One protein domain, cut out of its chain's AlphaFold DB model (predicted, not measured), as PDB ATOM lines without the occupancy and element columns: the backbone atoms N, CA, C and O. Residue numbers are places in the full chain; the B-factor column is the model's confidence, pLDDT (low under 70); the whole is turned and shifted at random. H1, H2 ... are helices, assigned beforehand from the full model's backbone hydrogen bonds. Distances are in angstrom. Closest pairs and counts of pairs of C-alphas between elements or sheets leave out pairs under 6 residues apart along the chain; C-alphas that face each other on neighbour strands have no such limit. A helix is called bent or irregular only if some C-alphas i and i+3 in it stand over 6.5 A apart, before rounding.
ATOM      1  N   TRP A  10      11.067 -10.185  36.110       75.94
ATOM      2  CA  TRP A  10      11.896 -10.104  37.312       75.94
ATOM      3  C   TRP A  10      11.579 -11.159  38.373       75.94
ATOM      4  O   TRP A  10      12.468 -11.560  39.113       75.94
ATOM      5  N   VAL A  11      10.327 -11.602  38.482       81.62
ATOM      6  CA  VAL A  11       9.883 -12.536  39.526       81.62
ATOM      7  C   VAL A  11      10.547 -13.910  39.390       81.62
ATOM      8  O   VAL A  11      11.166 -14.347  40.365       81.62
ATOM      9  N   PRO A  12      10.501 -14.596  38.227       79.31
ATOM     10  CA  PRO A  12      11.224 -15.853  38.060       79.31
ATOM     11  C   PRO A  12      12.737 -15.660  38.219       79.31
ATOM     12  O   PRO A  12      13.387 -16.510  38.821       79.31
ATOM     13  N   LEU A  13      13.287 -14.517  37.791       79.56
ATOM     14  CA  LEU A  13      14.707 -14.200  37.962       79.56
ATOM     15  C   LEU A  13      15.109 -14.122  39.447       79.56
ATOM     16  O   LEU A  13      16.093 -14.734  39.856       79.56
ATOM     17  N   ILE A  14      14.332 -13.415  40.273       81.62
ATOM     18  CA  ILE A  14      14.582 -13.295  41.717       81.62
ATOM     19  C   ILE A  14      14.457 -14.663  42.397       81.62
ATOM     20  O   ILE A  14      15.323 -15.028  43.192       81.62
ATOM     21  N   CYS A  15      13.435 -15.452  42.053       80.50
ATOM     22  CA  CYS A  15      13.294 -16.819  42.561       80.50
ATOM     23  C   CYS A  15      14.507 -17.690  42.208       80.50
ATOM     24  O   CYS A  15      15.018 -18.398  43.074       80.50
ATOM     25  N   MET A  16      15.002 -17.609  40.970       79.94
ATOM     26  CA  MET A  16      16.201 -18.327  40.534       79.94
ATOM     27  C   MET A  16      17.445 -17.917  41.328       79.94
ATOM     28  O   MET A  16      18.202 -18.788  41.746       79.94
ATOM     29  N   ILE A  17      17.635 -16.620  41.595       80.50
ATOM     30  CA  ILE A  17      18.761 -16.112  42.399       80.50
ATOM     31  C   ILE A  17      18.688 -16.644  43.837       80.50
ATOM     32  O   ILE A  17      19.675 -17.163  44.357       80.50
ATOM     33  N   VAL A  18      17.521 -16.559  44.480       81.25
ATOM     34  CA  VAL A  18      17.334 -17.028  45.865       81.25
ATOM     35  C   VAL A  18      17.537 -18.543  45.971       81.25
ATOM     36  O   VAL A  18      18.184 -19.019  46.905       81.25
ATOM     37  N   LEU A  19      17.024 -19.308  45.003       75.88
ATOM     38  CA  LEU A  19      17.217 -20.758  44.945       75.88
ATOM     39  C   LEU A  19      18.683 -21.131  44.699       75.88
ATOM     40  O   LEU A  19      19.178 -22.048  45.353       75.88
ATOM     41  N   ALA A  20      19.397 -20.393  43.840       76.12
ATOM     42  CA  ALA A  20      20.811 -20.632  43.536       76.12
ATOM     43  C   ALA A  20      21.719 -20.509  44.765       76.12
ATOM     44  O   ALA A  20      22.713 -21.228  44.865       76.12
ATOM     45  N   LEU A  21      21.364 -19.639  45.713       72.44
ATOM     46  CA  LEU A  21      22.122 -19.452  46.950       72.44
ATOM     47  C   LEU A  21      21.900 -20.581  47.969       72.44
ATOM     48  O   LEU A  21      22.788 -20.855  48.774       72.44
ATOM     49  N   ARG A  22      20.730 -21.238  47.965       72.38
ATOM     50  CA  ARG A  22      20.328 -22.183  49.026       72.38
ATOM     51  C   ARG A  22      20.360 -23.657  48.612       72.38
ATOM     52  O   ARG A  22      20.677 -24.509  49.439       72.38
ATOM     53  N   TYR A  23      20.029 -23.973  47.363       66.62
ATOM     54  CA  TYR A  23      19.763 -25.336  46.884       66.62
ATOM     55  C   TYR A  23      20.763 -25.777  45.799       66.62
ATOM     56  O   TYR A  23      21.597 -24.976  45.369       66.62
ATOM     57  N   PRO A  24      20.849 -27.080  45.441       64.12
ATOM     58  CA  PRO A  24      21.752 -27.546  44.384       64.12
ATOM     59  C   PRO A  24      21.499 -26.788  43.092       64.12
ATOM     60  O   PRO A  24      20.401 -26.789  42.551       64.12
ATOM     61  N   ALA A  25      22.563 -26.148  42.606       66.50
ATOM     62  CA  ALA A  25      22.530 -25.204  41.503       66.50
ATOM     63  C   ALA A  25      21.847 -25.767  40.238       66.50
ATOM     64  O   ALA A  25      21.245 -25.024  39.473       66.50
ATOM     65  N   TRP A  26      21.844 -27.089  40.058       71.06
ATOM     66  CA  TRP A  26      21.181 -27.748  38.934       71.06
ATOM     67  C   TRP A  26      19.663 -27.501  38.850       71.06
ATOM     68  O   TRP A  26      19.126 -27.421  37.748       71.06
ATOM     69  N   GLU A  27      18.964 -27.316  39.977       74.44
ATOM     70  CA  GLU A  27      17.518 -27.030  39.980       74.44
ATOM     71  C   GLU A  27      17.205 -25.667  39.349       74.44
ATOM     72  O   GLU A  27      16.202 -25.508  38.656       74.44
ATOM     73  N   VAL A  28      18.106 -24.696  39.511       79.88
ATOM     74  CA  VAL A  28      17.976 -23.356  38.927       79.88
ATOM     75  C   VAL A  28      18.070 -23.414  37.407       79.88
ATOM     76  O   VAL A  28      17.325 -22.724  36.719       79.88
ATOM     77  N   PHE A  29      18.927 -24.282  36.870       79.75
ATOM     78  CA  PHE A  29      19.029 -24.498  35.428       79.75
ATOM     79  C   PHE A  29      17.734 -25.085  34.846       79.75
ATOM     80  O   PHE A  29      17.235 -24.608  33.827       79.75
ATOM     81  N   VAL A  30      17.147 -26.071  35.531       79.88
ATOM     82  CA  VAL A  30      15.868 -26.682  35.133       79.88
ATOM     83  C   VAL A  30      14.732 -25.660  35.188       79.88
ATOM     84  O   VAL A  30      13.941 -25.577  34.252       79.88
ATOM     85  N   ILE A  31      14.672 -24.839  36.240       81.06
ATOM     86  CA  ILE A  31      13.671 -23.770  36.364       81.06
ATOM     87  C   ILE A  31      13.830 -22.746  35.239       81.06
ATOM     88  O   ILE A  31      12.836 -22.388  34.614       81.06
ATOM     89  N   GLY A  32      15.062 -22.323  34.941       81.69
ATOM     90  CA  GLY A  32      15.352 -21.415  33.834       81.69
ATOM     91  C   GLY A  32      14.832 -21.949  32.503       81.69
ATOM     92  O   GLY A  32      14.146 -21.226  31.794       81.69
ATOM     93  N   LEU A  33      15.069 -23.231  32.211       81.62
ATOM     94  CA  LEU A  33      14.588 -23.900  31.001       81.62
ATOM     95  C   LEU A  33      13.054 -23.997  30.937       81.62
ATOM     96  O   LEU A  33      12.474 -23.771  29.879       81.62
ATOM     97  N   VAL A  34      12.390 -24.308  32.053       81.75
ATOM     98  CA  VAL A  34      10.920 -24.396  32.123       81.75
ATOM     99  C   VAL A  34      10.267 -23.026  31.946       81.75
ATOM    100  O   VAL A  34       9.280 -22.913  31.220       81.75
ATOM    101  N   VAL A  35      10.818 -21.987  32.583       80.12
ATOM    102  CA  VAL A  35      10.359 -20.601  32.409       80.12
ATOM    103  C   VAL A  35      10.530 -20.184  30.958       80.12
ATOM    104  O   VAL A  35       9.597 -19.641  30.374       80.12
ATOM    105  N   ASP A  36      11.675 -20.503  30.358       78.12
ATOM    106  CA  ASP A  36      11.927 -20.202  28.958       78.12
ATOM    107  C   ASP A  36      10.918 -20.885  28.033       78.12
ATOM    108  O   ASP A  36      10.280 -20.214  27.235       78.12
ATOM    109  N   LEU A  37      10.661 -22.187  28.202       77.62
ATOM    110  CA  LEU A  37       9.650 -22.917  27.425       77.62
ATOM    111  C   LEU A  37       8.227 -22.368  27.594       77.62
ATOM    112  O   LEU A  37       7.450 -22.375  26.639       77.62
ATOM    113  N   LEU A  38       7.874 -21.905  28.794       76.56
ATOM    114  CA  LEU A  38       6.573 -21.293  29.067       76.56
ATOM    115  C   LEU A  38       6.432 -19.918  28.411       76.56
ATOM    116  O   LEU A  38       5.331 -19.540  28.015       76.56
ATOM    117  N   TRP A  39       7.527 -19.165  28.310       72.94
ATOM    118  CA  TRP A  39       7.506 -17.771  27.874       72.94
ATOM    119  C   TRP A  39       7.915 -17.544  26.418       72.94
ATOM    120  O   TRP A  39       7.425 -16.586  25.814       72.94
ATOM    121  N   LEU A  40       8.708 -18.438  25.822       67.56
ATOM    122  CA  LEU A  40       9.107 -18.442  24.408       67.56
ATOM    123  C   LEU A  40       7.921 -18.265  23.444       67.56
ATOM    124  O   LEU A  40       8.003 -17.408  22.563       67.56
ATOM    125  N   PRO A  41       6.788 -18.981  23.611       67.75
ATOM    126  CA  PRO A  41       5.633 -18.817  22.729       67.75
ATOM    127  C   PRO A  41       4.912 -17.475  22.924       67.75
ATOM    128  O   PRO A  41       4.168 -17.048  22.048       67.75
ATOM    129  N   SER A  42       5.089 -16.833  24.084       64.56
ATOM    130  CA  SER A  42       4.269 -15.699  24.528       64.56
ATOM    131  C   SER A  42       4.924 -14.327  24.350       64.56
ATOM    132  O   SER A  42       4.214 -13.344  24.159       64.56
ATOM    133  N   LEU A  43       6.258 -14.241  24.401       61.66
ATOM    134  CA  LEU A  43       6.985 -12.964  24.426       61.66
ATOM    135  C   LEU A  43       7.848 -12.704  23.184       61.66
ATOM    136  O   LEU A  43       8.465 -11.647  23.089       61.66
ATOM    137  N   GLY A  44       7.909 -13.636  22.227       60.03
ATOM    138  CA  GLY A  44       8.666 -13.456  20.980       60.03
ATOM    139  C   GLY A  44      10.193 -13.463  21.142       60.03
ATOM    140  O   GLY A  44      10.910 -13.237  20.167       60.03
ATOM    141  N   PHE A  45      10.714 -13.743  22.341       58.22
ATOM    142  CA  PHE A  45      12.146 -13.941  22.553       58.22
ATOM    143  C   PHE A  45      12.574 -15.279  21.946       58.22
ATOM    144  O   PHE A  45      12.158 -16.340  22.394       58.22
ATOM    145  N   GLN A  46      13.421 -15.222  20.919       67.56
ATOM    146  CA  GLN A  46      13.995 -16.403  20.259       67.56
ATOM    147  C   GLN A  46      15.161 -17.022  21.046       67.56
ATOM    148  O   GLN A  46      15.628 -18.108  20.714       67.56
ATOM    149  N   ILE A  47      15.661 -16.311  22.060       71.06
ATOM    150  CA  ILE A  47      16.876 -16.656  22.796       71.06
ATOM    151  C   ILE A  47      16.491 -16.967  24.239       71.06
ATOM    152  O   ILE A  47      15.821 -16.134  24.857       71.06
ATOM    153  N   PRO A  48      16.945 -18.104  24.798       78.50
ATOM    154  CA  PRO A  48      16.533 -18.504  26.123       78.50
ATOM    155  C   PRO A  48      17.307 -17.792  27.233       78.50
ATOM    156  O   PRO A  48      18.285 -18.299  27.789       78.50
ATOM    157  N   ILE A  49      16.882 -16.562  27.528       80.38
ATOM    158  CA  ILE A  49      17.539 -15.647  28.470       80.38
ATOM    159  C   ILE A  49      17.533 -16.216  29.893       80.38
ATOM    160  O   ILE A  49      18.530 -16.076  30.602       80.38
ATOM    161  N   PHE A  50      16.457 -16.881  30.321       80.25
ATOM    162  CA  PHE A  50      16.377 -17.449  31.668       80.25
ATOM    163  C   PHE A  50      17.257 -18.682  31.804       80.25
ATOM    164  O   PHE A  50      17.866 -18.891  32.851       80.25
ATOM    165  N   LEU A  51      17.406 -19.460  30.734       84.06
ATOM    166  CA  LEU A  51      18.364 -20.559  30.688       84.06
ATOM    167  C   LEU A  51      19.808 -20.046  30.787       84.06
ATOM    168  O   LEU A  51      20.597 -20.584  31.565       84.06
ATOM    169  N   ILE A  52      20.145 -18.974  30.063       85.25
ATOM    170  CA  ILE A  52      21.468 -18.333  30.138       85.25
ATOM    171  C   ILE A  52      21.714 -17.772  31.543       85.25
ATOM    172  O   ILE A  52      22.763 -18.028  32.134       85.25
ATOM    173  N   ALA A  53      20.744 -17.053  32.112       83.94
ATOM    174  CA  ALA A  53      20.830 -16.538  33.475       83.94
ATOM    175  C   ALA A  53      20.994 -17.674  34.495       83.94
ATOM    176  O   ALA A  53      21.828 -17.577  35.393       83.94
ATOM    177  N   GLY A  54      20.264 -18.780  34.324       83.00
ATOM    178  CA  GLY A  54      20.418 -19.992  35.122       83.00
ATOM    179  C   GLY A  54      21.828 -20.567  35.033       83.00
ATOM    180  O   GLY A  54      22.430 -20.838  36.065       83.00
ATOM    181  N   LEU A  55      22.398 -20.677  33.830       85.38
ATOM    182  CA  LEU A  55      23.766 -21.162  33.623       85.38
ATOM    183  C   LEU A  55      24.803 -20.284  34.340       85.38
ATOM    184  O   LEU A  55      25.686 -20.804  35.025       85.38
ATOM    185  N   VAL A  56      24.668 -18.961  34.215       85.44
ATOM    186  CA  VAL A  56      25.532 -17.984  34.893       85.44
ATOM    187  C   VAL A  56      25.394 -18.107  36.411       85.44
ATOM    188  O   VAL A  56      26.399 -18.171  37.117       85.44
ATOM    189  N   LEU A  57      24.165 -18.209  36.925       82.19
ATOM    190  CA  LEU A  57      23.907 -18.378  38.353       82.19
ATOM    191  C   LEU A  57      24.473 -19.690  38.889       82.19
ATOM    192  O   LEU A  57      25.050 -19.683  39.971       82.19
ATOM    193  N   VAL A  58      24.366 -20.794  38.144       82.12
ATOM    194  CA  VAL A  58      24.961 -22.079  38.532       82.12
ATOM    195  C   VAL A  58      26.468 -21.961  38.664       82.12
ATOM    196  O   VAL A  58      27.024 -22.383  39.675       82.12
ATOM    197  N   TRP A  59      27.127 -21.358  37.678       81.12
ATOM    198  CA  TRP A  59      28.580 -21.214  37.679       81.12
ATOM    199  C   TRP A  59      29.096 -20.260  38.754       81.12
ATOM    200  O   TRP A  59      30.132 -20.539  39.351       81.12
ATOM    201  N   ILE A  60      28.384 -19.165  39.031       81.62
ATOM    202  CA  ILE A  60      28.772 -18.190  40.061       81.62
ATOM    203  C   ILE A  60      28.433 -18.704  41.467       81.62
ATOM    204  O   ILE A  60      29.241 -18.568  42.383       81.62
ATOM    205  N   CYS A  61      27.265 -19.324  41.660       77.50
ATOM    206  CA  CYS A  61      26.852 -19.834  42.970       77.50
ATOM    207  C   CYS A  61      27.514 -21.168  43.338       77.50
ATOM    208  O   CYS A  61      27.614 -21.471  44.524       77.50
ATOM    209  N   ALA A  62      28.012 -21.952  42.375       74.81
ATOM    210  CA  ALA A  62      28.765 -23.178  42.655       74.81
ATOM    211  C   ALA A  62      29.978 -22.961  43.591       74.81
ATOM    212  O   ALA A  62      30.060 -23.670  44.599       74.81
ATOM    213  N   PRO A  63      30.894 -21.998  43.341       70.94
ATOM    214  CA  PRO A  63      31.998 -21.706  44.255       70.94
ATOM    215  C   PRO A  63      31.540 -21.017  45.549       70.94
ATOM    216  O   PRO A  63      32.056 -21.329  46.617       70.94
ATOM    217  N   LEU A  64      30.546 -20.121  45.498       71.25
ATOM    218  CA  LEU A  64      30.009 -19.462  46.702       71.25
ATOM    219  C   LEU A  64      29.426 -20.479  47.690       71.25
ATOM    220  O   LEU A  64      29.626 -20.379  48.898       71.25
ATOM    221  N   ARG A  65      28.747 -21.504  47.172       67.12
ATOM    222  CA  ARG A  65      28.149 -22.560  47.982       67.12
ATOM    223  C   ARG A  65      29.191 -23.488  48.602       67.12
ATOM    224  O   ARG A  65      28.999 -23.926  49.736       67.12
ATOM    225  N   SER A  66      30.268 -23.815  47.886       67.56
ATOM    226  CA  SER A  66      31.332 -24.653  48.453       67.56
ATOM    227  C   SER A  66      32.054 -23.949  49.601       67.56
ATOM    228  O   SER A  66      32.433 -24.624  50.551       67.56
ATOM    229  N   GLN A  67      32.150 -22.617  49.563       68.56
ATOM    230  CA  GLN A  67      32.686 -21.809  50.663       68.56
ATOM    231  C   GLN A  67      31.711 -21.670  51.845       68.56
ATOM    232  O   GLN A  67      32.142 -21.643  52.989       68.56
ATOM    233  N   PHE A  68      30.398 -21.610  51.595       64.75
ATOM    234  CA  PHE A  68      29.397 -21.449  52.660       64.75
ATOM    235  C   PHE A  68      29.014 -22.752  53.383       64.75
ATOM    236  O   PHE A  68      28.635 -22.711  54.550       64.75
ATOM    237  N   LEU A  69      29.054 -23.903  52.700       62.75
ATOM    238  CA  LEU A  69      28.620 -25.197  53.258       62.75
ATOM    239  C   LEU A  69      29.768 -26.096  53.742       62.75
ATOM    240  O   LEU A  69      29.500 -27.127  54.358       62.75
ATOM    241  N   ARG A  70      31.027 -25.742  53.468       58.25
ATOM    242  CA  ARG A  70      32.212 -26.383  54.055       58.25
ATOM    243  C   ARG A  70      33.048 -25.318  54.778       58.25
ATOM    244  O   ARG A  70      33.952 -24.773  54.149       58.25
TER     245      ARG A  70
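This is residues 10 to 70 of the 71 residues of an uncharacterized protein of Candidatus Kaiserbacteria bacterium RIFCSPHIGHO2_01_FULL_54_36b (UniProt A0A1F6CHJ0). Three helices run nearly along one axis in a rod-shaped up-and-down bundle, each running against the one before it; the short H1 packs beside both H2 and H3, and the two longer helices are shifted along the axis, with residue 44 just after H2 at one end of the rod and the last residues of H3 at the other. The printed part has 61 residues, with three named helices in the order H1, H2, H3 and no named strand: all helix. It is compact, with a radius of gyration of the C-alphas of 12.1 A, and spans 42 by 17 by 15 A.

H1, residues 10 to 22, and H2, residues 26 to 43, form a helical hairpin at a shallow tilt of 8 degrees, opposite ways. They touch, H2 with residues 28 to 35 alone; the closest C-alphas, of Met 16 and Val 28, are 5.6 A apart. H2 and H3, residues 49 to 69, form a second helical hairpin at a shallow tilt of 18 degrees, opposite ways. They touch, H3 with residues 49 to 58 alone; the closest C-alphas, of Gly 32 and Leu 51, are 4.4 A apart. H1 touches H3 at a shallow tilt of 26 degrees, the same way; the closest C-alphas, of Ala 20 and Cys 61, are 6.1 A apart. The O i to N i+4 pairs within hydrogen-bond range are 8 of 9 in H1, 12 of 14 in H2 and 15 of 17 in H3.

H1 begins with C-alpha 10 at (11.896, -10.104, 37.312) and is 18.8 A long. H2, 25.1 A long, has a kink of 29 degrees near residue 37 and is only just irregular: C-alphas 38 and 41 are 6.9 A apart. H3, 28.8 A long, has a kink of 39 degrees near residue 63 and ends with C-alpha 69 at (28.620, -25.197, 53.258).

The C-alphas of Gly 44 and Arg 70, the two farthest apart, are 42.6 A apart. The printed part has no cut, and both links are tight. Its mean pLDDT is 75.2; residues 23 to 25, 40 to 46 and 65 to 70 are under 70.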